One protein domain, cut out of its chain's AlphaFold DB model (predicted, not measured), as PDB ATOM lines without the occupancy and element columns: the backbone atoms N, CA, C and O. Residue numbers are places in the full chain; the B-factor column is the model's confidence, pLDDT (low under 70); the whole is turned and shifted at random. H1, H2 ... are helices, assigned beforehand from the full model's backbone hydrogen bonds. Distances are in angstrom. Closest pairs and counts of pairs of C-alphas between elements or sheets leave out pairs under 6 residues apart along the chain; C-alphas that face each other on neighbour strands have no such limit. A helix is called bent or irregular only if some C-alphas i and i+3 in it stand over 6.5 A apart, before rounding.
ATOM      1  N   HIS A 277       3.619 -34.457  11.784       70.19
ATOM      2  CA  HIS A 277       2.249 -33.960  11.814       70.19
ATOM      3  C   HIS A 277       2.072 -32.745  10.901       70.19
ATOM      4  O   HIS A 277       1.122 -32.742  10.122       70.19
ATOM      5  N   SER A 278       2.977 -31.763  10.923       72.94
ATOM      6  CA  SER A 278       2.938 -30.649   9.964       72.94
ATOM      7  C   SER A 278       3.239 -31.087   8.538       72.94
ATOM      8  O   SER A 278       2.572 -30.612   7.628       72.94
ATOM      9  N   GLU A 279       4.153 -32.030   8.319       77.25
ATOM     10  CA  GLU A 279       4.419 -32.624   7.008       77.25
ATOM     11  C   GLU A 279       3.176 -33.351   6.485       77.25
ATOM     12  O   GLU A 279       2.774 -33.133   5.346       77.25
ATOM     13  N   PHE A 280       2.497 -34.135   7.332       84.12
ATOM     14  CA  PHE A 280       1.211 -34.747   7.000       84.12
ATOM     15  C   PHE A 280       0.134 -33.701   6.693       84.12
ATOM     16  O   PHE A 280      -0.590 -33.845   5.713       84.12
ATOM     17  N   VAL A 281       0.002 -32.653   7.510       84.81
ATOM     18  CA  VAL A 281      -1.013 -31.606   7.313       84.81
ATOM     19  C   VAL A 281      -0.715 -30.793   6.051       84.81
ATOM     20  O   VAL A 281      -1.640 -30.469   5.301       84.81
ATOM     21  N   GLU A 282       0.551 -30.497   5.763       85.62
ATOM     22  CA  GLU A 282       0.994 -29.802   4.555       85.62
ATOM     23  C   GLU A 282       0.805 -30.678   3.312       85.62
ATOM     24  O   GLU A 282       0.238 -30.218   2.314       85.62
ATOM     25  N   TRP A 283       1.211 -31.949   3.381       92.75
ATOM     26  CA  TRP A 283       0.954 -32.945   2.347       92.75
ATOM     27  C   TRP A 283      -0.540 -33.063   2.084       92.75
ATOM     28  O   TRP A 283      -0.965 -32.879   0.945       92.75
ATOM     29  N   LEU A 284      -1.353 -33.268   3.126       90.38
ATOM     30  CA  LEU A 284      -2.797 -33.422   3.009       90.38
ATOM     31  C   LEU A 284      -3.382 -32.192   2.331       90.38
ATOM     32  O   LEU A 284      -4.131 -32.360   1.375       90.38
ATOM     33  N   SER A 285      -2.968 -30.986   2.754       88.50
ATOM     34  CA  SER A 285      -3.382 -29.686   2.201       88.50
ATOM     35  C   SER A 285      -3.073 -29.516   0.709       88.50
ATOM     36  O   SER A 285      -3.803 -28.804   0.015       88.50
ATOM     37  N   LYS A 286      -2.015 -30.164   0.210       88.19
ATOM     38  CA  LYS A 286      -1.658 -30.198  -1.215       88.19
ATOM     39  C   LYS A 286      -2.392 -31.329  -1.944       88.19
ATOM     40  O   LYS A 286      -2.987 -31.085  -2.990       88.19
ATOM     41  N   ALA A 287      -2.406 -32.533  -1.378       86.94
ATOM     42  CA  ALA A 287      -2.924 -33.753  -1.982       86.94
ATOM     43  C   ALA A 287      -4.441 -33.711  -2.220       86.94
ATOM     44  O   ALA A 287      -4.887 -34.067  -3.309       86.94
ATOM     45  N   TYR A 288      -5.245 -33.213  -1.267       88.19
ATOM     46  CA  TYR A 288      -6.713 -33.172  -1.417       88.19
ATOM     47  C   TYR A 288      -7.193 -32.250  -2.555       88.19
ATOM     48  O   TYR A 288      -8.315 -32.409  -3.037       88.19
ATOM     49  N   ARG A 289      -6.353 -31.290  -2.977       85.56
ATOM     50  CA  ARG A 289      -6.631 -30.325  -4.058       85.56
ATOM     51  C   ARG A 289      -6.215 -30.826  -5.438       85.56
ATOM     52  O   ARG A 289      -6.529 -30.168  -6.429       85.56
ATOM     53  N   LEU A 290      -5.477 -31.932  -5.516       84.12
ATOM     54  CA  LEU A 290      -5.044 -32.486  -6.792       84.12
ATOM     55  C   LEU A 290      -6.240 -33.087  -7.531       84.12
ATOM     56  O   LEU A 290      -7.002 -33.878  -6.973       84.12
ATOM     57  N   ASP A 291      -6.366 -32.754  -8.814       80.62
ATOM     58  CA  ASP A 291      -7.282 -33.447  -9.714       80.62
ATOM     59  C   ASP A 291      -6.669 -34.794 -10.112       80.62
ATOM     60  O   ASP A 291      -5.957 -34.907 -11.107       80.62
ATOM     61  N   LEU A 292      -6.902 -35.813  -9.285       79.81
ATOM     62  CA  LEU A 292      -6.420 -37.179  -9.515       79.81
ATOM     63  C   LEU A 292      -7.205 -37.911 -10.615       79.81
ATOM     64  O   LEU A 292      -6.787 -38.981 -11.044       79.81
ATOM     65  N   VAL A 293      -8.339 -37.359 -11.058       72.81
ATOM     66  CA  VAL A 293      -9.247 -37.996 -12.020       72.81
ATOM     67  C   VAL A 293      -8.806 -37.710 -13.458       72.81
ATOM     68  O   VAL A 293      -8.872 -38.605 -14.303       72.81
ATOM     69  N   ASN A 294      -8.326 -36.489 -13.732       72.00
ATOM     70  CA  ASN A 294      -7.921 -36.059 -15.078       72.00
ATOM     71  C   ASN A 294      -6.395 -36.013 -15.318       72.00
ATOM     72  O   ASN A 294      -5.981 -35.886 -16.472       72.00
ATOM     73  N   ASN A 295      -5.553 -36.113 -14.278       62.81
ATOM     74  CA  ASN A 295      -4.084 -36.116 -14.412       62.81
ATOM     75  C   ASN A 295      -3.488 -37.478 -14.821       62.81
ATOM     76  O   ASN A 295      -4.146 -38.515 -14.778       62.81
ATOM     77  N   ASP A 296      -2.199 -37.460 -15.187       61.34
ATOM     78  CA  ASP A 296      -1.389 -38.642 -15.515       61.34
ATOM     79  C   ASP A 296      -1.420 -39.703 -14.389       61.34
ATOM     80  O   ASP A 296      -1.268 -39.375 -13.207       61.34
ATOM     81  N   HIS A 297      -1.588 -40.982 -14.754       66.00
ATOM     82  CA  HIS A 297      -1.794 -42.127 -13.844       66.00
ATOM     83  C   HIS A 297      -0.709 -42.239 -12.768       66.00
ATOM     84  O   HIS A 297      -0.966 -42.698 -11.658       66.00
ATOM     85  N   GLN A 298       0.497 -41.758 -13.064       68.81
ATOM     86  CA  GLN A 298       1.619 -41.720 -12.126       68.81
ATOM     87  C   GLN A 298       1.340 -40.870 -10.877       68.81
ATOM     88  O   GLN A 298       1.800 -41.207  -9.786       68.81
ATOM     89  N   ALA A 299       0.582 -39.775 -11.007       74.12
ATOM     90  CA  ALA A 299       0.207 -38.945  -9.866       74.12
ATOM     91  C   ALA A 299      -0.786 -39.668  -8.948       74.12
ATOM     92  O   ALA A 299      -0.659 -39.570  -7.731       74.12
ATOM     93  N   TYR A 300      -1.718 -40.434  -9.520       80.44
ATOM     94  CA  TYR A 300      -2.647 -41.266  -8.758       80.44
ATOM     95  C   TYR A 300      -1.906 -42.321  -7.927       80.44
ATOM     96  O   TYR A 300      -2.106 -42.370  -6.717       80.44
ATOM     97  N   PHE A 301      -1.006 -43.108  -8.532       71.31
ATOM     98  CA  PHE A 301      -0.275 -44.155  -7.802       71.31
ATOM     99  C   PHE A 301       0.627 -43.597  -6.702       71.31
ATOM    100  O   PHE A 301       0.666 -44.154  -5.608       71.31
ATOM    101  N   ARG A 302       1.295 -42.466  -6.960       79.38
ATOM    102  CA  ARG A 302       2.109 -41.781  -5.951       79.38
ATOM    103  C   ARG A 302       1.264 -41.335  -4.754       79.38
ATOM    104  O   ARG A 302       1.588 -41.675  -3.624       79.38
ATOM    105  N   ILE A 303       0.157 -40.629  -5.000       81.75
ATOM    106  CA  ILE A 303      -0.708 -40.122  -3.922       81.75
ATOM    107  C   ILE A 303      -1.430 -41.268  -3.203       81.75
ATOM    108  O   ILE A 303      -1.644 -41.182  -2.000       81.75
ATOM    109  N   LEU A 304      -1.779 -42.355  -3.899       72.56
ATOM    110  CA  LEU A 304      -2.351 -43.556  -3.286       72.56
ATOM    111  C   LEU A 304      -1.358 -44.222  -2.325       72.56
ATOM    112  O   LEU A 304      -1.750 -44.614  -1.228       72.56
ATOM    113  N   HIS A 305      -0.093 -44.340  -2.731       64.38
ATOM    114  CA  HIS A 305       0.972 -44.872  -1.887       64.38
ATOM    115  C   HIS A 305       1.160 -44.009  -0.635       64.38
ATOM    116  O   HIS A 305       1.025 -44.509   0.480       64.38
ATOM    117  N   GLU A 306       1.348 -42.700  -0.823       75.50
ATOM    118  CA  GLU A 306       1.490 -41.730   0.270       75.50
ATOM    119  C   GLU A 306       0.254 -41.739   1.193       75.50
ATOM    120  O   GLU A 306       0.378 -41.732   2.414       75.50
ATOM    121  N   PHE A 307      -0.963 -41.843   0.646       75.19
ATOM    122  CA  PHE A 307      -2.198 -41.951   1.433       75.19
ATOM    123  C   PHE A 307      -2.225 -43.208   2.308       75.19
ATOM    124  O   PHE A 307      -2.685 -43.158   3.450       75.19
ATOM    125  N   VAL A 308      -1.728 -44.341   1.809       63.19
ATOM    126  CA  VAL A 308      -1.616 -45.564   2.612       63.19
ATOM    127  C   VAL A 308      -0.578 -45.394   3.725       63.19
ATOM    128  O   VAL A 308      -0.859 -45.783   4.860       63.19
ATOM    129  N   GLU A 309       0.557 -44.752   3.444       64.38
ATOM    130  CA  GLU A 309       1.601 -44.451   4.436       64.38
ATOM    131  C   GLU A 309       1.094 -43.506   5.541       64.38
ATOM    132  O   GLU A 309       1.271 -43.769   6.735       64.38
ATOM    133  N   TYR A 310       0.369 -42.446   5.171       75.81
ATOM    134  CA  TYR A 310      -0.143 -41.442   6.109       75.81
ATOM    135  C   TYR A 310      -1.403 -41.873   6.879       75.81
ATOM    136  O   TYR A 310      -1.779 -41.227   7.861       75.81
ATOM    137  N   ARG A 311      -2.050 -42.989   6.516       64.56
ATOM    138  CA  ARG A 311      -3.280 -43.476   7.177       64.56
ATOM    139  C   ARG A 311      -3.089 -43.749   8.666       64.56
ATOM    140  O   ARG A 311      -3.982 -43.473   9.470       64.56
ATOM    141  N   CYS A 312      -1.930 -44.274   9.057       52.41
ATOM    142  CA  CYS A 312      -1.606 -44.485  10.467       52.41
ATOM    143  C   CYS A 312      -1.477 -43.158  11.228       52.41
ATOM    144  O   CYS A 312      -1.928 -43.070  12.372       52.41
ATOM    145  N   ILE A 313      -0.935 -42.116  10.590       70.69
ATOM    146  CA  ILE A 313      -0.778 -40.782  11.182       70.69
ATOM    147  C   ILE A 313      -2.150 -40.122  11.356       70.69
ATOM    148  O   ILE A 313      -2.463 -39.669  12.457       70.69
ATOM    149  N   PHE A 314      -3.015 -40.177  10.337       71.44
ATOM    150  CA  PHE A 314      -4.402 -39.706  10.423       71.44
ATOM    151  C   PHE A 314      -5.172 -40.370  11.576       71.44
ATOM    152  O   PHE A 314      -5.721 -39.685  12.440       71.44
ATOM    153  N   ASN A 315      -5.160 -41.705  11.646       59.59
ATOM    154  CA  ASN A 315      -5.839 -42.443  12.716       59.59
ATOM    155  C   ASN A 315      -5.291 -42.076  14.103       59.59
ATOM    156  O   ASN A 315      -6.053 -41.984  15.064       59.59
ATOM    157  N   THR A 316      -3.981 -41.837  14.205       65.00
ATOM    158  CA  THR A 316      -3.333 -41.404  15.451       65.00
ATOM    159  C   THR A 316      -3.794 -40.008  15.863       65.00
ATOM    160  O   THR A 316      -4.151 -39.820  17.025       65.00
ATOM    161  N   ILE A 317      -3.871 -39.047  14.935       69.00
ATOM    162  CA  ILE A 317      -4.385 -37.690  15.197       69.00
ATOM    163  C   ILE A 317      -5.844 -37.751  15.674       69.00
ATOM    164  O   ILE A 317      -6.174 -37.203  16.726       69.00
ATOM    165  N   MET A 318      -6.705 -38.492  14.967       69.56
ATOM    166  CA  MET A 318      -8.131 -38.603  15.306       69.56
ATOM    167  C   MET A 318      -8.382 -39.308  16.648       69.56
ATOM    168  O   MET A 318      -9.326 -38.964  17.365       69.56
ATOM    169  N   ALA A 319      -7.546 -40.288  17.003       53.47
ATOM    170  CA  ALA A 319      -7.666 -41.037  18.252       53.47
ATOM    171  C   ALA A 319      -7.085 -40.290  19.463       53.47
ATOM    172  O   ALA A 319      -7.676 -40.322  20.541       53.47
ATOM    173  N   THR A 320      -5.931 -39.636  19.301       62.06
ATOM    174  CA  THR A 320      -5.238 -38.950  20.406       62.06
ATOM    175  C   THR A 320      -5.794 -37.557  20.667       62.06
ATOM    176  O   THR A 320      -5.768 -37.117  21.816       62.06
ATOM    177  N   LYS A 321      -6.319 -36.877  19.634       67.25
ATOM    178  CA  LYS A 321      -6.867 -35.506  19.688       67.25
ATOM    179  C   LYS A 321      -5.917 -34.481  20.323       67.25
ATOM    180  O   LYS A 321      -6.345 -33.428  20.782       67.25
ATOM    181  N   PHE A 322      -4.636 -34.819  20.405       51.00
ATOM    182  CA  PHE A 322      -3.624 -34.065  21.126       51.00
ATOM    183  C   PHE A 322      -2.971 -33.077  20.152       51.00
ATOM    184  O   PHE A 322      -2.698 -33.452  19.017       51.00
ATOM    185  N   ASN A 323      -2.728 -31.834  20.584       59.66
ATOM    186  CA  ASN A 323      -2.143 -30.734  19.792       59.66
ATOM    187  C   ASN A 323      -2.991 -30.151  18.640       59.66
ATOM    188  O   ASN A 323      -2.470 -29.338  17.885       59.66
ATOM    189  N   PHE A 324      -4.278 -30.495  18.528       74.06
ATOM    190  CA  PHE A 324      -5.193 -29.915  17.534       74.06
ATOM    191  C   PHE A 324      -6.498 -29.453  18.188       74.06
ATOM    192  O   PHE A 324      -7.028 -30.109  19.088       74.06
ATOM    193  N   THR A 325      -7.032 -28.326  17.728       80.50
ATOM    194  CA  THR A 325      -8.354 -27.827  18.124       80.50
ATOM    195  C   THR A 325      -9.477 -28.666  17.505       80.50
ATOM    196  O   THR A 325      -9.277 -29.423  16.555       80.50
ATOM    197  N   LEU A 326     -10.699 -28.536  18.035       75.00
ATOM    198  CA  LEU A 326     -11.864 -29.258  17.508       75.00
ATOM    199  C   LEU A 326     -12.164 -28.887  16.040       75.00
ATOM    200  O   LEU A 326     -12.589 -29.744  15.267       75.00
ATOM    201  N   GLU A 327     -11.913 -27.630  15.661       76.94
ATOM    202  CA  GLU A 327     -12.066 -27.131  14.289       76.94
ATOM    203  C   GLU A 327     -10.989 -27.699  13.358       76.94
ATOM    204  O   GLU A 327     -11.325 -28.221  12.296       76.94
ATOM    205  N   GLU A 328      -9.721 -27.708  13.779       78.50
ATOM    206  CA  GLU A 328      -8.620 -28.302  13.002       78.50
ATOM    207  C   GLU A 328      -8.802 -29.812  12.810       78.50
ATOM    208  O   GLU A 328      -8.587 -30.324  11.714       78.50
ATOM    209  N   LEU A 329      -9.260 -30.538  13.838       75.88
ATOM    210  CA  LEU A 329      -9.576 -31.967  13.722       75.88
ATOM    211  C   LEU A 329     -10.723 -32.220  12.737       75.88
ATOM    212  O   LEU A 329     -10.646 -33.148  11.931       75.88
ATOM    213  N   SER A 330     -11.765 -31.384  12.768       77.38
ATOM    214  CA  SER A 330     -12.870 -31.450  11.804       77.38
ATOM    215  C   SER A 330     -12.388 -31.163  10.381       77.38
ATOM    216  O   SER A 330     -12.819 -31.817   9.429       77.38
ATOM    217  N   GLU A 331     -11.478 -30.204  10.212       86.06
ATOM    218  CA  GLU A 331     -10.920 -29.848   8.912       86.06
ATOM    219  C   GLU A 331      -9.995 -30.945   8.359       86.06
ATOM    220  O   GLU A 331     -10.135 -31.330   7.195       86.06
ATOM    221  N   ILE A 332      -9.108 -31.506   9.186       85.06
ATOM    222  CA  ILE A 332      -8.252 -32.649   8.833       85.06
ATOM    223  C   ILE A 332      -9.114 -33.847   8.429       85.06
ATOM    224  O   ILE A 332      -8.875 -34.437   7.375       85.06
ATOM    225  N   GLN A 333     -10.148 -34.169   9.212       81.12
ATOM    226  CA  GLN A 333     -11.094 -35.237   8.891       81.12
ATOM    227  C   GLN A 333     -11.789 -34.995   7.546       81.12
ATOM    228  O   GLN A 333     -11.781 -35.867   6.680       81.12
ATOM    229  N   THR A 334     -12.312 -33.789   7.328       86.50
ATOM    230  CA  THR A 334     -13.013 -33.438   6.085       86.50
ATOM    231  C   THR A 334     -12.088 -33.523   4.867       86.50
ATOM    232  O   THR A 334     -12.476 -34.051   3.819       86.50
ATOM    233  N   ARG A 335     -10.853 -33.014   4.975       89.62
ATOM    234  CA  ARG A 335      -9.858 -33.049   3.890       89.62
ATOM    235  C   ARG A 335      -9.397 -34.476   3.597       89.62
ATOM    236  O   ARG A 335      -9.301 -34.840   2.429       89.62
ATOM    237  N   TRP A 336      -9.178 -35.288   4.629       86.00
ATOM    238  CA  TRP A 336      -8.832 -36.704   4.504       86.00
ATOM    239  C   TRP A 336      -9.936 -37.510   3.811       86.00
ATOM    240  O   TRP A 336      -9.673 -38.204   2.831       86.00
ATOM    241  N   GLU A 337     -11.188 -37.351   4.246       79.94
ATOM    242  CA  GLU A 337     -12.353 -37.989   3.619       79.94
ATOM    243  C   GLU A 337     -12.560 -37.507   2.173       79.94
ATOM    244  O   GLU A 337     -12.974 -38.274   1.303       79.94
ATOM    245  N   THR A 338     -12.247 -36.239   1.886       83.38
ATOM    246  CA  THR A 338     -12.287 -35.692   0.521       83.38
ATOM    247  C   THR A 338     -11.207 -36.301  -0.366       83.38
ATOM    248  O   THR A 338     -11.514 -36.725  -1.478       83.38
ATOM    249  N   LEU A 339      -9.969 -36.405   0.121       85.00
ATOM    250  CA  LEU A 339      -8.881 -37.062  -0.602       85.00
ATOM    251  C   LEU A 339      -9.187 -38.544  -0.846       85.00
ATOM    252  O   LEU A 339      -8.983 -39.028  -1.955       85.00
ATOM    253  N   GLN A 340      -9.739 -39.243   0.147       80.62
ATOM    254  CA  GLN A 340     -10.176 -40.629  -0.002       80.62
ATOM    255  C   GLN A 340     -11.221 -40.773  -1.120       80.62
ATOM    256  O   GLN A 340     -11.057 -41.613  -2.002       80.62
ATOM    257  N   ARG A 341     -12.247 -39.907  -1.150       79.38
ATOM    258  CA  ARG A 341     -13.244 -39.879  -2.237       79.38
ATOM    259  C   ARG A 341     -12.613 -39.596  -3.602       79.38
ATOM    260  O   ARG A 341     -12.989 -40.227  -4.587       79.38
ATOM    261  N   ASN A 342     -11.651 -38.677  -3.672       82.44
ATOM    262  CA  ASN A 342     -10.948 -38.352  -4.916       82.44
ATOM    263  C   ASN A 342     -10.088 -39.530  -5.407       82.44
ATOM    264  O   ASN A 342     -10.079 -39.819  -6.601       82.44
ATOM    265  N   LEU A 343      -9.411 -40.240  -4.499       79.12
ATOM    266  CA  LEU A 343      -8.653 -41.458  -4.801       79.12
ATOM    267  C   LEU A 343      -9.565 -42.596  -5.269       79.12
ATOM    268  O   LEU A 343      -9.216 -43.296  -6.211       79.12
ATOM    269  N   GLU A 344     -10.739 -42.768  -4.664       75.25
ATOM    270  CA  GLU A 344     -11.735 -43.756  -5.094       75.25
ATOM    271  C   GLU A 344     -12.321 -43.419  -6.480       75.25
ATOM    272  O   GLU A 344     -12.470 -44.304  -7.327       75.25
ATOM    273  N   ALA A 345     -12.592 -42.138  -6.754       77.75
ATOM    274  CA  ALA A 345     -13.041 -41.672  -8.066       77.75
ATOM    275  C   ALA A 345     -11.963 -41.874  -9.147       77.75
ATOM    276  O   ALA A 345     -12.262 -42.370 -10.235       77.75
ATOM    277  N   ALA A 346     -10.706 -41.550  -8.833       78.75
ATOM    278  CA  ALA A 346      -9.566 -41.789  -9.710       78.75
ATOM    279  C   ALA A 346      -9.343 -43.292  -9.947       78.75
ATOM    280  O   ALA A 346      -9.204 -43.706 -11.097       78.75
ATOM    281  N   ALA A 347      -9.426 -44.121  -8.897       74.25
ATOM    282  CA  ALA A 347      -9.341 -45.579  -8.993       74.25
ATOM    283  C   ALA A 347     -10.361 -46.130  -9.995       74.25
ATOM    284  O   ALA A 347      -9.994 -46.898 -10.875       74.25
ATOM    285  N   SER A 348     -11.615 -45.665  -9.950       74.19
ATOM    286  CA  SER A 348     -12.639 -46.077 -10.919       74.19
ATOM    287  C   SER A 348     -12.270 -45.725 -12.369       74.19
ATOM    288  O   SER A 348     -12.545 -46.508 -13.279       74.19
ATOM    289  N   VAL A 349     -11.620 -44.583 -12.617       77.69
ATOM    290  CA  VAL A 349     -11.163 -44.196 -13.966       77.69
ATOM    291  C   VAL A 349      -9.989 -45.052 -14.438       77.69
ATOM    292  O   VAL A 349      -9.959 -45.435 -15.611       77.69
ATOM    293  N   VAL A 350      -9.041 -45.372 -13.553       75.75
ATOM    294  CA  VAL A 350      -7.910 -46.262 -13.862       75.75
ATOM    295  C   VAL A 350      -8.399 -47.691 -14.107       75.75
ATOM    296  O   VAL A 350      -8.056 -48.301 -15.119       75.75
ATOM    297  N   GLU A 351      -9.270 -48.198 -13.239       76.50
ATOM    298  CA  GLU A 351      -9.816 -49.554 -13.297       76.50
ATOM    299  C   GLU A 351     -10.685 -49.782 -14.547       76.50
ATOM    300  O   GLU A 351     -10.623 -50.850 -15.154       76.50
ATOM    301  N   LYS A 352     -11.425 -48.768 -15.019       75.00
ATOM    302  CA  LYS A 352     -12.172 -48.834 -16.293       75.00
ATOM    303  C   LYS A 352     -11.282 -49.045 -17.518       75.00
ATOM    304  O   LYS A 352     -11.752 -49.564 -18.527       75.00
ATOM    305  N   ARG A 353     -10.006 -48.650 -17.449       76.75
ATOM    306  CA  ARG A 353      -9.027 -48.854 -18.531       76.75
ATOM    307  C   ARG A 353      -8.375 -50.239 -18.478       76.75
ATOM    308  O   ARG A 353      -7.649 -50.590 -19.407       76.75
ATOM    309  N   LEU A 354      -8.628 -51.026 -17.428       79.50
ATOM    310  CA  LEU A 354      -8.117 -52.389 -17.319       79.50
ATOM    311  C   LEU A 354      -8.845 -53.344 -18.277       79.50
ATOM    312  O   LEU A 354     -10.040 -53.182 -18.553       79.50
ATOM    313  N   PRO A 355      -8.154 -54.382 -18.775       80.69
ATOM    314  CA  PRO A 355      -8.795 -55.405 -19.587       80.69
ATOM    315  C   PRO A 355      -9.842 -56.179 -18.772       80.69
ATOM    316  O   PRO A 355      -9.729 -56.329 -17.552       80.69
ATOM    317  N   LYS A 356     -10.872 -56.694 -19.452       82.31
ATOM    318  CA  LYS A 356     -11.855 -57.595 -18.832       82.31
ATOM    319  C   LYS A 356     -11.137 -58.854 -18.324       82.31
ATOM    320  O   LYS A 356     -10.358 -59.408 -19.095       82.31
ATOM    321  N   PRO A 357     -11.384 -59.316 -17.084       81.44
ATOM    322  CA  PRO A 357     -12.580 -59.034 -16.277       81.44
ATOM    323  C   PRO A 357     -12.474 -57.862 -15.277       81.44
ATOM    324  O   PRO A 357     -13.483 -57.492 -14.679       81.44
ATOM    325  N   TYR A 358     -11.306 -57.237 -15.092       84.88
ATOM    326  CA  TYR A 358     -11.093 -56.243 -14.023       84.88
ATOM    327  C   TYR A 358     -11.946 -54.974 -14.171       84.88
ATOM    328  O   TYR A 358     -12.521 -54.512 -13.188       84.88
ATOM    329  N   SER A 359     -12.098 -54.443 -15.387       84.06
ATOM    330  CA  SER A 359     -12.957 -53.271 -15.635       84.06
ATOM    331  C   SER A 359     -14.428 -53.548 -15.324       84.06
ATOM    332  O   SER A 359     -15.075 -52.754 -14.644       84.06
ATOM    333  N   SER A 360     -14.946 -54.712 -15.734       86.62
ATOM    334  CA  SER A 360     -16.320 -55.123 -15.416       86.62
ATOM    335  C   SER A 360     -16.539 -55.350 -13.919       86.62
ATOM    336  O   SER A 360     -17.604 -55.017 -13.397       86.62
ATOM    337  N   LEU A 361     -15.540 -55.886 -13.214       88.44
ATOM    338  CA  LEU A 361     -15.591 -56.071 -11.763       88.44
ATOM    339  C   LEU A 361     -15.542 -54.730 -11.018       88.44
ATOM    340  O   LEU A 361     -16.255 -54.554 -10.031       88.44
ATOM    341  N   SER A 362     -14.772 -53.763 -11.515       85.69
ATOM    342  CA  SER A 362     -14.753 -52.385 -11.010       85.69
ATOM    343  C   SER A 362     -16.116 -51.706 -11.121       85.69
ATOM    344  O   SER A 362     -16.618 -51.175 -10.128       85.69
ATOM    345  N   ASP A 363     -16.751 -51.769 -12.296       85.12
ATOM    346  CA  ASP A 363     -18.074 -51.172 -12.504       85.12
ATOM    347  C   ASP A 363     -19.130 -51.816 -11.593       85.12
ATOM    348  O   ASP A 363     -19.927 -51.119 -10.961       85.12
ATOM    349  N   TRP A 364     -19.087 -53.145 -11.453       91.00
ATOM    350  CA  TRP A 364     -19.960 -53.882 -10.540       91.00
ATOM    351  C   TRP A 364     -19.736 -53.485  -9.069       91.00
ATOM    352  O   TRP A 364     -20.691 -53.295  -8.310       91.00
ATOM    353  N   THR A 365     -18.477 -53.301  -8.668       87.06
ATOM    354  CA  THR A 365     -18.100 -52.891  -7.306       87.06
ATOM    355  C   THR A 365     -18.576 -51.474  -7.000       87.06
ATOM    356  O   THR A 365     -19.143 -51.239  -5.934       87.06
ATOM    357  N   ALA A 366     -18.414 -50.540  -7.940       83.81
ATOM    358  CA  ALA A 366     -18.872 -49.159  -7.790       83.81
ATOM    359  C   ALA A 366     -20.401 -49.073  -7.626       83.81
ATOM    360  O   ALA A 366     -20.893 -48.372  -6.740       83.81
ATOM    361  N   GLN A 367     -21.156 -49.841  -8.421       86.31
ATOM    362  CA  GLN A 367     -22.614 -49.942  -8.276       86.31
ATOM    363  C   GLN A 367     -23.007 -50.495  -6.897       86.31
ATOM    364  O   GLN A 367     -23.875 -49.932  -6.228       86.31
ATOM    365  N   GLY A 368     -22.316 -51.535  -6.421       86.38
ATOM    366  CA  GLY A 368     -22.551 -52.101  -5.093       86.38
ATOM    367  C   GLY A 368     -22.273 -51.104  -3.965       86.38
ATOM    368  O   GLY A 368     -23.092 -50.948  -3.059       86.38
ATOM    369  N   GLN A 369     -21.165 -50.364  -4.041       83.69
ATOM    370  CA  GLN A 369     -20.833 -49.312  -3.073       83.69
ATOM    371  C   GLN A 369     -21.895 -48.200  -3.049       83.69
ATOM    372  O   GLN A 369     -22.262 -47.730  -1.968       83.69
ATOM    373  N   SER A 370     -22.465 -47.828  -4.201       84.12
ATOM    374  CA  SER A 370     -23.582 -46.873  -4.273       84.12
ATOM    375  C   SER A 370     -24.830 -47.379  -3.535       84.12
ATOM    376  O   SER A 370     -25.491 -46.613  -2.831       84.12
ATOM    377  N   ILE A 371     -25.155 -48.670  -3.646       85.44
ATOM    378  CA  ILE A 371     -26.313 -49.277  -2.966       85.44
ATOM    379  C   ILE A 371     -26.106 -49.290  -1.444       85.44
ATOM    380  O   ILE A 371     -27.011 -48.949  -0.680       85.44
ATOM    381  N   ILE A 372     -24.902 -49.639  -0.981       82.88
ATOM    382  CA  ILE A 372     -24.583 -49.667   0.455       82.88
ATOM    383  C   ILE A 372     -24.578 -48.257   1.060       82.88
ATOM    384  O   ILE A 372     -25.148 -48.051   2.138       82.88
ATOM    385  N   SER A 373     -24.014 -47.279   0.348       78.69
ATOM    386  CA  SER A 373     -23.908 -45.882   0.794       78.69
ATOM    387  C   SER A 373     -25.212 -45.084   0.687       78.69
ATOM    388  O   SER A 373     -25.307 -44.004   1.266       78.69
ATOM    389  N   THR A 374     -26.247 -45.619   0.024       80.56
ATOM    390  CA  THR A 374     -27.548 -44.945  -0.105       80.56
ATOM    391  C   THR A 374     -28.128 -44.590   1.281       80.56
ATOM    392  O   THR A 374     -28.306 -45.498   2.116       80.56
ATOM    393  N   PRO A 375     -28.429 -43.299   1.550       74.94
ATOM    394  CA  PRO A 375     -28.926 -42.844   2.846       74.94
ATOM    395  C   PRO A 375     -30.343 -43.359   3.129       74.94
ATOM    396  O   PRO A 375     -31.182 -43.473   2.236       74.94
ATOM    397  N   LEU A 376     -30.614 -43.662   4.400       74.94
ATOM    398  CA  LEU A 376     -31.921 -44.113   4.887       74.94
ATOM    399  C   LEU A 376     -32.828 -42.898   5.141       74.94
ATOM    400  O   LEU A 376     -33.030 -42.494   6.282       74.94
ATOM    401  N   ASN A 377     -33.363 -42.301   4.078       77.44
ATOM    402  CA  ASN A 377     -34.305 -41.179   4.174       77.44
ATOM    403  C   ASN A 377     -35.731 -41.698   4.422       77.44
ATOM    404  O   ASN A 377     -36.555 -41.740   3.508       77.44
ATOM    405  N   LEU A 378     -36.009 -42.157   5.646       81.00
ATOM    406  CA  LEU A 378     -37.313 -42.713   6.022       81.00
ATOM    407  C   LEU A 378     -38.227 -41.621   6.612       81.00
ATOM    408  O   LEU A 378     -37.857 -41.018   7.621       81.00
ATOM    409  N   PRO A 379     -39.417 -41.366   6.035       76.25
ATOM    410  CA  PRO A 379     -40.379 -40.416   6.591       76.25
ATOM    411  C   PRO A 379     -41.031 -40.998   7.853       76.25
ATOM    412  O   PRO A 379     -41.939 -41.822   7.763       76.25
ATOM    413  N   SER A 380     -40.584 -40.570   9.037       68.50
ATOM    414  CA  SER A 380     -40.983 -41.154  10.332       68.50
ATOM    415  C   SER A 380     -42.486 -41.122  10.633       68.50
ATOM    416  O   SER A 380     -42.933 -41.882  11.485       68.50
ATOM    417  N   GLU A 381     -43.244 -40.263   9.954       73.75
ATOM    418  CA  GLU A 381     -44.685 -40.060  10.156       73.75
ATOM    419  C   GLU A 381     -45.568 -41.068   9.409       73.75
ATOM    420  O   GLU A 381     -46.746 -41.176   9.720       73.75
ATOM    421  N   ASN A 382     -45.039 -41.797   8.419       83.12
ATOM    422  CA  ASN A 382     -45.849 -42.707   7.607       83.12
ATOM    423  C   ASN A 382     -45.196 -44.097   7.490       83.12
ATOM    424  O   ASN A 382     -44.323 -44.307   6.631       83.12
ATOM    425  N   PRO A 383     -45.616 -45.058   8.332       87.19
ATOM    426  CA  PRO A 383     -45.080 -46.415   8.321       87.19
ATOM    427  C   PRO A 383     -45.269 -47.156   6.990       87.19
ATOM    428  O   PRO A 383     -44.347 -47.858   6.567       87.19
ATOM    429  N   GLN A 384     -46.392 -46.975   6.277       85.44
ATOM    430  CA  GLN A 384     -46.605 -47.607   4.964       85.44
ATOM    431  C   GLN A 384     -45.598 -47.107   3.913       85.44
ATOM    432  O   GLN A 384     -45.016 -47.908   3.177       85.44
ATOM    433  N   LYS A 385     -45.322 -45.796   3.859       85.25
ATOM    434  CA  LYS A 385     -44.298 -45.229   2.961       85.25
ATOM    435  C   LYS A 385     -42.897 -45.724   3.322       85.25
ATOM    436  O   LYS A 385     -42.114 -46.034   2.425       85.25
ATOM    437  N   CYS A 386     -42.591 -45.850   4.616       86.94
ATOM    438  CA  CYS A 386     -41.329 -46.434   5.077       86.94
ATOM    439  C   CYS A 386     -41.153 -47.874   4.581       86.94
ATOM    440  O   CYS A 386     -40.078 -48.218   4.090       86.94
ATOM    441  N   LEU A 387     -42.201 -48.700   4.653       89.88
ATOM    442  CA  LEU A 387     -42.166 -50.072   4.142       89.88
ATOM    443  C   LEU A 387     -41.889 -50.137   2.644       89.88
ATOM    444  O   LEU A 387     -41.041 -50.925   2.234       89.88
ATOM    445  N   ALA A 388     -42.542 -49.295   1.842       87.94
ATOM    446  CA  ALA A 388     -42.324 -49.266   0.397       87.94
ATOM    447  C   ALA A 388     -40.867 -48.912   0.042       87.94
ATOM    448  O   ALA A 388     -40.245 -49.575  -0.793       87.94
ATOM    449  N   ILE A 389     -40.290 -47.913   0.721       86.62
ATOM    450  CA  ILE A 389     -38.882 -47.521   0.542       86.62
ATOM    451  C   ILE A 389     -37.950 -48.663   0.960       86.62
ATOM    452  O   ILE A 389     -37.048 -49.031   0.208       86.62
ATOM    453  N   LEU A 390     -38.175 -49.262   2.133       90.12
ATOM    454  CA  LEU A 390     -37.348 -50.359   2.641       90.12
ATOM    455  C   LEU A 390     -37.432 -51.602   1.753       90.12
ATOM    456  O   LEU A 390     -36.409 -52.225   1.487       90.12
ATOM    457  N   GLN A 391     -38.619 -51.942   1.251       92.69
ATOM    458  CA  GLN A 391     -38.817 -53.058   0.329       92.69
ATOM    459  C   GLN A 391     -38.057 -52.839  -0.981       92.69
ATOM    460  O   GLN A 391     -37.383 -53.756  -1.452       92.69
ATOM    461  N   LYS A 392     -38.090 -51.614  -1.525       90.06
ATOM    462  CA  LYS A 392     -37.287 -51.239  -2.692       90.06
ATOM    463  C   LYS A 392     -35.789 -51.385  -2.413       90.06
ATOM    464  O   LYS A 392     -35.100 -52.059  -3.168       90.06
ATOM    465  N   MET A 393     -35.294 -50.843  -1.299       88.12
ATOM    466  CA  MET A 393     -33.874 -50.933  -0.932       88.12
ATOM    467  C   MET A 393     -33.406 -52.379  -0.703       88.12
ATOM    468  O   MET A 393     -32.291 -52.727  -1.085       88.12
ATOM    469  N   ILE A 394     -34.241 -53.230  -0.096       91.12
ATOM    470  CA  ILE A 394     -33.962 -54.666   0.077       91.12
ATOM    471  C   ILE A 394     -33.925 -55.375  -1.278       91.12
ATOM    472  O   ILE A 394     -33.054 -56.210  -1.503       91.12
ATOM    473  N   SER A 395     -34.856 -55.052  -2.178       91.19
ATOM    474  CA  SER A 395     -34.896 -55.619  -3.528       91.19
ATOM    475  C   SER A 395     -33.659 -55.224  -4.338       91.19
ATOM    476  O   SER A 395     -32.997 -56.102  -4.888       91.19
ATOM    477  N   ASP A 396     -33.295 -53.938  -4.337       87.94
ATOM    478  CA  ASP A 396     -32.108 -53.421  -5.023       87.94
ATOM    479  C   ASP A 396     -30.818 -54.052  -4.470       87.94
ATOM    480  O   ASP A 396     -29.949 -54.458  -5.243       87.94
ATOM    481  N   HIS A 397     -30.719 -54.199  -3.140       92.62
ATOM    482  CA  HIS A 397     -29.606 -54.887  -2.477       92.62
ATOM    483  C   HIS A 397     -29.519 -56.356  -2.896       92.62
ATOM    484  O   HIS A 397     -28.490 -56.776  -3.425       92.62
ATOM    485  N   ASN A 398     -30.600 -57.121  -2.724       92.50
ATOM    486  CA  ASN A 398     -30.604 -58.542  -3.058       92.50
ATOM    487  C   ASN A 398     -30.266 -58.748  -4.534       92.50
ATOM    488  O   ASN A 398     -29.385 -59.546  -4.822       92.50
ATOM    489  N   ARG A 399     -30.892 -57.991  -5.449       91.62
ATOM    490  CA  ARG A 399     -30.673 -58.099  -6.899       91.62
ATOM    491  C   ARG A 399     -29.205 -57.920  -7.284       91.62
ATOM    492  O   ARG A 399     -28.715 -58.670  -8.118       91.62
ATOM    493  N   HIS A 400     -28.511 -56.945  -6.697       92.38
ATOM    494  CA  HIS A 400     -27.111 -56.670  -7.038       92.38
ATOM    495  C   HIS A 400     -26.139 -57.685  -6.429       92.38
ATOM    496  O   HIS A 400     -25.165 -58.072  -7.070       92.38
ATOM    497  N   PHE A 401     -26.392 -58.120  -5.192       93.81
ATOM    498  CA  PHE A 401     -25.453 -58.942  -4.423       93.81
ATOM    499  C   PHE A 401     -25.705 -60.456  -4.493       93.81
ATOM    500  O   PHE A 401     -24.946 -61.190  -3.857       93.81
ATOM    501  N   VAL A 402     -26.689 -60.943  -5.272       90.62
ATOM    502  CA  VAL A 402     -26.886 -62.394  -5.511       90.62
ATOM    503  C   VAL A 402     -25.582 -63.052  -5.975       90.62
ATOM    504  O   VAL A 402     -25.175 -64.075  -5.428       90.62
ATOM    505  N   ASP A 403     -24.881 -62.408  -6.908       88.31
ATOM    506  CA  ASP A 403     -23.685 -62.961  -7.548       88.31
ATOM    507  C   ASP A 403     -22.374 -62.539  -6.865       88.31
ATOM    508  O   ASP A 403     -21.296 -62.731  -7.427       88.31
ATOM    509  N   LEU A 404     -22.416 -61.972  -5.649       90.12
ATOM    510  CA  LEU A 404     -21.216 -61.481  -4.950       90.12
ATOM    511  C   LEU A 404     -20.134 -62.568  -4.821       90.12
ATOM    512  O   LEU A 404     -18.958 -62.279  -5.034       90.12
ATOM    513  N   SER A 405     -20.516 -63.813  -4.509       88.12
ATOM    514  CA  SER A 405     -19.560 -64.929  -4.428       88.12
ATOM    515  C   SER A 405     -18.925 -65.220  -5.787       88.12
ATOM    516  O   SER A 405     -17.706 -65.279  -5.888       88.12
ATOM    517  N   ALA A 406     -19.738 -65.310  -6.844       89.50
ATOM    518  CA  ALA A 406     -19.257 -65.575  -8.197       89.50
ATOM    519  C   ALA A 406     -18.329 -64.457  -8.704       89.50
ATOM    520  O   ALA A 406     -17.306 -64.735  -9.324       89.50
ATOM    521  N   LYS A 407     -18.634 -63.192  -8.387       89.56
ATOM    522  CA  LYS A 407     -17.796 -62.031  -8.730       89.56
ATOM    523  C   LYS A 407     -16.474 -62.010  -7.960       89.56
ATOM    524  O   LYS A 407     -15.446 -61.631  -8.516       89.56
ATOM    525  N   MET A 408     -16.477 -62.438  -6.698       87.25
ATOM    526  CA  MET A 408     -15.250 -62.612  -5.916       87.25
ATOM    527  C   MET A 408     -14.378 -63.744  -6.475       87.25
ATOM    528  O   MET A 408     -13.160 -63.585  -6.561       87.25
ATOM    529  N   ASP A 409     -14.986 -64.849  -6.904       86.69
ATOM    530  CA  ASP A 409     -14.282 -65.975  -7.524       86.69
ATOM    531  C   ASP A 409     -13.725 -65.609  -8.910       86.69
ATOM    532  O   ASP A 409     -12.594 -65.974  -9.232       86.69
ATOM    533  N   GLU A 410     -14.460 -64.815  -9.696       88.38
ATOM    534  CA  GLU A 410     -13.998 -64.244 -10.969       88.38
ATOM    535  C   GLU A 410     -12.732 -63.392 -10.769       88.38
ATOM    536  O   GLU A 410     -11.754 -63.554 -11.503       88.38
ATOM    537  N   LEU A 411     -12.704 -62.542  -9.731       85.50
ATOM    538  CA  LEU A 411     -11.521 -61.748  -9.390       85.50
ATOM    539  C   LEU A 411     -10.341 -62.630  -8.954       85.50
ATOM    540  O   LEU A 411      -9.220 -62.422  -9.417       85.50
ATOM    541  N   ASN A 412     -10.576 -63.601  -8.067       84.25
ATOM    542  CA  ASN A 412      -9.522 -64.486  -7.563       84.25
ATOM    543  C   ASN A 412      -8.917 -65.332  -8.694       84.25
ATOM    544  O   ASN A 412      -7.699 -65.422  -8.807       84.25
ATOM    545  N   THR A 413      -9.755 -65.865  -9.587       83.81
ATOM    546  CA  THR A 413      -9.309 -66.643 -10.751       83.81
ATOM    547  C   THR A 413      -8.474 -65.783 -11.701       83.81
ATOM    548  O   THR A 413      -7.426 -66.221 -12.178       83.81
ATOM    549  N   ALA A 414      -8.895 -64.536 -11.945       80.06
ATOM    550  CA  ALA A 414      -8.140 -63.595 -12.769       80.06
ATOM    551  C   ALA A 414      -6.776 -63.244 -12.148       80.06
ATOM    552  O   ALA A 414      -5.788 -63.131 -12.870       80.06
ATOM    553  N   LEU A 415      -6.704 -63.105 -10.820       77.69
ATOM    554  CA  LEU A 415      -5.453 -62.881 -10.084       77.69
ATOM    555  C   LEU A 415      -4.508 -64.096 -10.124       77.69
ATOM    556  O   LEU A 415      -3.296 -63.912 -10.143       77.69
ATOM    557  N   GLU A 416      -5.031 -65.323 -10.161       73.19
ATOM    558  CA  GLU A 416      -4.223 -66.553 -10.204       73.19
ATOM    559  C   GLU A 416      -3.564 -66.816 -11.567       73.19
ATOM    560  O   GLU A 416      -2.498 -67.427 -11.626       73.19
ATOM    561  N   HIS A 417      -4.176 -66.364 -12.667       67.44
ATOM    562  CA  HIS A 417      -3.725 -66.703 -14.023       67.44
ATOM    563  C   HIS A 417      -2.708 -65.711 -14.620       67.44
ATOM    564  O   HIS A 417      -2.179 -65.984 -15.698       67.44
ATOM    565  N   ASP A 418      -2.422 -64.588 -13.940       56.97
ATOM    566  CA  ASP A 418      -1.386 -63.555 -14.208       56.97
ATOM    567  C   ASP A 418      -1.302 -63.011 -15.661       56.97
ATOM    568  O   ASP A 418      -0.401 -62.253 -16.034       56.97
ATOM    569  N   ARG A 419      -2.242 -63.415 -16.525       56.84
ATOM    570  CA  ARG A 419      -2.305 -63.123 -17.958       56.84
ATOM    571  C   ARG A 419      -3.755 -63.008 -18.398       56.84
ATOM    572  O   ARG A 419      -4.483 -63.994 -18.465       56.84
ATOM    573  N   VAL A 420      -4.138 -61.808 -18.817       57.53
ATOM    574  CA  VAL A 420      -5.412 -61.550 -19.491       57.53
ATOM    575  C   VAL A 420      -5.099 -61.251 -20.955       57.53
ATOM    576  O   VAL A 420      -4.308 -60.358 -21.258       57.53
ATOM    577  N   SER A 421      -5.639 -62.052 -21.878       51.91
ATOM    578  CA  SER A 421      -5.356 -61.943 -23.324       51.91
ATOM    579  C   SER A 421      -3.853 -61.938 -23.680       51.91
ATOM    580  O   SER A 421      -3.429 -61.279 -24.628       51.91
ATOM    581  N   GLY A 422      -3.025 -62.654 -22.909       53.56
ATOM    582  CA  GLY A 422      -1.583 -62.794 -23.161       53.56
ATOM    583  C   GLY A 422      -0.691 -61.664 -22.628       53.56
ATOM    584  O   GLY A 422       0.517 -61.716 -22.855       53.56
ATOM    585  N   ARG A 423      -1.233 -60.674 -21.902       54.97
ATOM    586  CA  ARG A 423      -0.463 -59.602 -21.242       54.97
ATOM    587  C   ARG A 423      -0.599 -59.696 -19.720       54.97
ATOM    588  O   ARG A 423      -1.697 -59.934 -19.221       54.97
ATOM    589  N   SER A 424       0.512 -59.522 -19.005       61.94
ATOM    590  CA  SER A 424       0.523 -59.433 -17.537       61.94
ATOM    591  C   SER A 424       0.109 -58.024 -17.111       61.94
ATOM    592  O   SER A 424       0.554 -57.038 -17.705       61.94
ATOM    593  N   VAL A 425      -0.796 -57.940 -16.136       68.75
ATOM    594  CA  VAL A 425      -1.263 -56.682 -15.539       68.75
ATOM    595  C   VAL A 425      -0.536 -56.523 -14.211       68.75
ATOM    596  O   VAL A 425      -0.584 -57.424 -13.379       68.75
ATOM    597  N   ALA A 426       0.140 -55.393 -14.006       68.69
ATOM    598  CA  ALA A 426       0.892 -55.169 -12.778       68.69
ATOM    599  C   ALA A 426      -0.043 -55.184 -11.543       68.69
ATOM    600  O   ALA A 426      -1.096 -54.535 -11.581       68.69
ATOM    601  N   PRO A 427       0.336 -55.866 -10.442       68.69
ATOM    602  CA  PRO A 427      -0.495 -55.995  -9.239       68.69
ATOM    603  C   PRO A 427      -0.961 -54.655  -8.658       68.69
ATOM    604  O   PRO A 427      -2.081 -54.550  -8.164       68.69
ATOM    605  N   GLU A 428      -0.142 -53.609  -8.789       66.50
ATOM    606  CA  GLU A 428      -0.420 -52.241  -8.328       66.50
ATOM    607  C   GLU A 428      -1.740 -51.669  -8.875       66.50
ATOM    608  O   GLU A 428      -2.406 -50.894  -8.193       66.50
ATOM    609  N   TYR A 429      -2.161 -52.094 -10.071       71.12
ATOM    610  CA  TYR A 429      -3.388 -51.623 -10.717       71.12
ATOM    611  C   TYR A 429      -4.634 -52.424 -10.306       71.12
ATOM    612  O   TYR A 429      -5.752 -51.954 -10.499       71.12
ATOM    613  N   VAL A 430      -4.464 -53.632  -9.757       76.38
ATOM    614  CA  VAL A 430      -5.564 -54.561  -9.427       76.38
ATOM    615  C   VAL A 430      -5.818 -54.635  -7.917       76.38
ATOM    616  O   VAL A 430      -6.946 -54.861  -7.474       76.38
ATOM    617  N   GLU A 431      -4.789 -54.403  -7.103       74.38
ATOM    618  CA  GLU A 431      -4.879 -54.403  -5.641       74.38
ATOM    619  C   GLU A 431      -5.934 -53.432  -5.064       74.38
ATOM    620  O   GLU A 431      -6.680 -53.852  -4.168       74.38
ATOM    621  N   PRO A 432      -6.105 -52.192  -5.574       73.44
ATOM    622  CA  PRO A 432      -7.165 -51.289  -5.113       73.44
ATOM    623  C   PRO A 432      -8.574 -51.873  -5.293       73.44
ATOM    624  O   PRO A 432      -9.378 -51.863  -4.354       73.44
ATOM    625  N   LEU A 433      -8.845 -52.474  -6.457       81.31
ATOM    626  CA  LEU A 433     -10.107 -53.155  -6.751       81.31
ATOM    627  C   LEU A 433     -10.340 -54.328  -5.786       81.31
ATOM    628  O   LEU A 433     -11.424 -54.473  -5.219       81.31
ATOM    629  N   ARG A 434      -9.301 -55.131  -5.524       82.75
ATOM    630  CA  ARG A 434      -9.361 -56.265  -4.589       82.75
ATOM    631  C   ARG A 434      -9.705 -55.830  -3.165       82.75
ATOM    632  O   ARG A 434     -10.462 -56.517  -2.474       82.75
ATOM    633  N   LEU A 435      -9.131 -54.725  -2.693       78.44
ATOM    634  CA  LEU A 435      -9.415 -54.185  -1.363       78.44
ATOM    635  C   LEU A 435     -10.843 -53.637  -1.273       78.44
ATOM    636  O   LEU A 435     -11.546 -53.956  -0.312       78.44
ATOM    637  N   ARG A 436     -11.300 -52.897  -2.291       82.06
ATOM    638  CA  ARG A 436     -12.670 -52.365  -2.365       82.06
ATOM    639  C   ARG A 436     -13.719 -53.473  -2.387       82.06
ATOM    640  O   ARG A 436     -14.682 -53.402  -1.627       82.06
ATOM    641  N   MET A 437     -13.509 -54.529  -3.173       85.69
ATOM    642  CA  MET A 437     -14.417 -55.683  -3.204       85.69
ATOM    643  C   MET A 437     -14.471 -56.424  -1.862       85.69
ATOM    644  O   MET A 437     -15.555 -56.790  -1.410       85.69
ATOM    645  N   LYS A 438     -13.332 -56.594  -1.173       82.44
ATOM    646  CA  LYS A 438     -13.307 -57.197   0.173       82.44
ATOM    647  C   LYS A 438     -14.026 -56.343   1.218       82.44
ATOM    648  O   LYS A 438     -14.760 -56.894   2.034       82.44
ATOM    649  N   ALA A 439     -13.824 -55.025   1.198       79.69
ATOM    650  CA  ALA A 439     -14.533 -54.103   2.084       79.69
ATOM    651  C   ALA A 439     -16.048 -54.146   1.828       79.69
ATOM    652  O   ALA A 439     -16.825 -54.343   2.760       79.69
ATOM    653  N   LEU A 440     -16.459 -54.089   0.557       84.94
ATOM    654  CA  LEU A 440     -17.858 -54.207   0.152       84.94
ATOM    655  C   LEU A 440     -18.484 -55.522   0.644       84.94
ATOM    656  O   LEU A 440     -19.561 -55.507   1.235       84.94
ATOM    657  N   ALA A 441     -17.788 -56.650   0.482       86.56
ATOM    658  CA  ALA A 441     -18.257 -57.954   0.952       86.56
ATOM    659  C   ALA A 441     -18.466 -58.016   2.480       86.56
ATOM    660  O   ALA A 441     -19.339 -58.748   2.945       86.56
ATOM    661  N   ALA A 442     -17.706 -57.242   3.262       84.06
ATOM    662  CA  ALA A 442     -17.885 -57.146   4.711       84.06
ATOM    663  C   ALA A 442     -19.081 -56.256   5.111       84.06
ATOM    664  O   ALA A 442     -19.745 -56.531   6.111       84.06
ATOM    665  N   GLU A 443     -19.384 -55.213   4.335       83.06
ATOM    666  CA  GLU A 443     -20.481 -54.273   4.612       83.06
ATOM    667  C   GLU A 443     -21.858 -54.788   4.162       83.06
ATOM    668  O   GLU A 443     -22.879 -54.491   4.793       83.06
ATOM    669  N   VAL A 444     -21.899 -55.597   3.097       87.94
ATOM    670  CA  VAL A 444     -23.127 -56.152   2.503       87.94
ATOM    671  C   VAL A 444     -24.031 -56.852   3.536       87.94
ATOM    672  O   VAL A 444     -25.214 -56.490   3.598       87.94
ATOM    673  N   PRO A 445     -23.531 -57.775   4.391       86.81
ATOM    674  CA  PRO A 445     -24.334 -58.418   5.434       86.81
ATOM    675  C   PRO A 445     -24.867 -57.444   6.496       86.81
ATOM    676  O   PRO A 445     -25.983 -57.612   6.988       86.81
ATOM    677  N   MET A 446     -24.106 -56.397   6.834       82.50
ATOM    678  CA  MET A 446     -24.521 -55.409   7.836       82.50
ATOM    679  C   MET A 446     -25.660 -54.519   7.327       82.50
ATOM    680  O   MET A 446     -26.618 -54.248   8.062       82.50
ATOM    681  N   LYS A 447     -25.596 -54.088   6.058       85.00
ATOM    682  CA  LYS A 447     -26.651 -53.271   5.443       85.00
ATOM    683  C   LYS A 447     -27.967 -54.043   5.355       85.00
ATOM    684  O   LYS A 447     -28.993 -53.518   5.783       85.00
ATOM    685  N   ILE A 448     -27.946 -55.288   4.868       88.31
ATOM    686  CA  ILE A 448     -29.175 -56.084   4.725       88.31
ATOM    687  C   ILE A 448     -29.797 -56.440   6.075       88.31
ATOM    688  O   ILE A 448     -31.017 -56.371   6.210       88.31
ATOM    689  N   ALA A 449     -28.985 -56.743   7.095       85.69
ATOM    690  CA  ALA A 449     -29.479 -56.958   8.453       85.69
ATOM    691  C   ALA A 449     -30.192 -55.705   8.987       85.69
ATOM    692  O   ALA A 449     -31.307 -55.789   9.499       85.69
ATOM    693  N   THR A 450     -29.598 -54.524   8.786       85.50
ATOM    694  CA  THR A 450     -30.204 -53.243   9.184       85.50
ATOM    695  C   THR A 450     -31.535 -52.995   8.468       85.50
ATOM    696  O   THR A 450     -32.524 -52.647   9.110       85.50
ATOM    697  N   LEU A 451     -31.590 -53.220   7.150       88.56
ATOM    698  CA  LEU A 451     -32.817 -53.056   6.366       88.56
ATOM    699  C   LEU A 451     -33.927 -54.020   6.812       88.56
ATOM    700  O   LEU A 451     -35.075 -53.602   6.932       88.56
ATOM    701  N   LYS A 452     -33.598 -55.284   7.107       89.19
ATOM    702  CA  LYS A 452     -34.564 -56.291   7.585       89.19
ATOM    703  C   LYS A 452     -35.120 -55.976   8.975       89.19
ATOM    704  O   LYS A 452     -36.320 -56.149   9.198       89.19
ATOM    705  N   ILE A 453     -34.279 -55.470   9.882       89.25
ATOM    706  CA  ILE A 453     -34.708 -55.001  11.209       89.25
ATOM    707  C   ILE A 453     -35.696 -53.839  11.056       89.25
ATOM    708  O   ILE A 453     -36.796 -53.891  11.607       89.25
ATOM    709  N   LEU A 454     -35.347 -52.820  10.260       89.38
ATOM    710  CA  LEU A 454     -36.224 -51.671  10.009       89.38
ATOM    711  C   LEU A 454     -37.527 -52.087   9.318       89.38
ATOM    712  O   LEU A 454     -38.596 -51.623   9.702       89.38
ATOM    713  N   TYR A 455     -37.461 -52.994   8.343       91.69
ATOM    714  CA  TYR A 455     -38.643 -53.502   7.651       91.69
ATOM    715  C   TYR A 455     -39.592 -54.213   8.618       91.69
ATOM    716  O   TYR A 455     -40.784 -53.929   8.635       91.69
ATOM    717  N   SER A 456     -39.065 -55.086   9.480       90.50
ATOM    718  CA  SER A 456     -39.866 -55.809  10.477       90.50
ATOM    719  C   SER A 456     -40.508 -54.862  11.494       90.50
ATOM    720  O   SER A 456     -41.667 -55.038  11.860       90.50
ATOM    721  N   TYR A 457     -39.783 -53.815  11.893       91.69
ATOM    722  CA  TYR A 457     -40.284 -52.764  12.773       91.69
ATOM    723  C   TYR A 457     -41.439 -51.971  12.153       91.69
ATOM    724  O   TYR A 457     -42.530 -51.916  12.725       91.69
ATOM    725  N   TYR A 458     -41.243 -51.414  10.955       93.06
ATOM    726  CA  TYR A 458     -42.291 -50.649  10.276       93.06
ATOM    727  C   TYR A 458     -43.457 -51.526   9.813       93.06
ATOM    728  O   TYR A 458     -44.561 -51.019   9.664       93.06
ATOM    729  N   ARG A 459     -43.259 -52.840   9.654       93.62
ATOM    730  CA  ARG A 459     -44.335 -53.789   9.335       93.62
ATOM    731  C   ARG A 459     -45.344 -53.905  10.466       93.62
ATOM    732  O   ARG A 459     -46.541 -53.921  10.208       93.62
ATOM    733  N   CYS A 460     -44.858 -53.969  11.704       92.44
ATOM    734  CA  CYS A 460     -45.721 -53.975  12.876       92.44
ATOM    735  C   CYS A 460     -46.469 -52.642  13.009       92.44
ATOM    736  O   CYS A 460     -47.689 -52.650  13.130       92.44
ATOM    737  N   LEU A 461     -45.761 -51.511  12.903       92.25
ATOM    738  CA  LEU A 461     -46.381 -50.188  13.027       92.25
ATOM    739  C   LEU A 461     -47.412 -49.908  11.929       92.25
ATOM    740  O   LEU A 461     -48.506 -49.466  12.240       92.25
TER     741      LEU A 461
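AT A GLANCE: This is residues 277 to 461 of the 1063 residues of an uncharacterized protein of Dictyocaulus viviparus (UniProt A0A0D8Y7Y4). Two arms make a V: the long helix H7, with H4 and H5 one after the other along it, is one arm, and H3, with H1 and the bent H2 packed on it, is the other. The arms meet where the end of H3 comes to the beginnings of H4 and H7. The printed part has 185 residues with seven named helices, H1 to H7 along the chain, and no named strand: all helix. It is loose, with a radius of gyration of the C-alphas of 19.8 A, and flat, spanning 54 by 54 by 27 A.

IN THESE COORDINATES: Find C-alpha 427 at (-0.495, -55.995, -9.239); from there H7 runs 51.3 A to C-alpha 461 at (-46.381, -50.188, 13.027), with a kink of 28 degrees near residue 443. It is only just irregular: C-alphas 429 and 432 are 6.8 A apart. Look next for H5, residues 383 to 401, H4, 358 to 373, H6, 404 to 416, H3, 326 to 352 and 39.1 A long, and H1, 277 to 287. H2, residues 297 to 320, was assigned by its hydrogen bonds as one helix but is bent, C-alphas 309 and 312 being 6.8 A apart; its arms are H2a, 297 to 309, and H2b, 312 to 320.

HOW THE PARTS SIT: H7 touches H5 at a shallow tilt of 29 degrees, opposite ways; their closest C-alphas, Pro 383 and Tyr 458, are 5.4 A apart. H4 touches H7 the same way at 32 degrees, closest at C-alphas Thr 365 and Met 437, 6.2 A. H6 only just touches H7, with 3 pairs of C-alphas within 8 A, the closest Leu 404 and Ala 441, 7.5 A. Residues 347 to 351 of H3 alone touch H7, with its residues 429 to 433 alone, at a steep tilt of 67 degrees, only just short of about perpendicular; their closest C-alphas, Glu 351 and Tyr 429, are 7.2 A apart. H3 touches H2a with residues 343 to 350 alone and H1 with 332 to 339 alone; H2b and H3 form a hairpin, closest at C-alphas Met 318 and Leu 329, 7.0 A. H1 and H7 are apart. O i to N i+4 pairs are all within hydrogen-bond range except in H7, with 27 of 31.

THE WHOLE: The C-alphas of Glu 381 and Gly 422 are the farthest apart, 59.0 A. The printed part has no cut and no long link. Mean pLDDT of the printed part is 79.6; residues 315 to 323 and 417 to 428 are among those under 70.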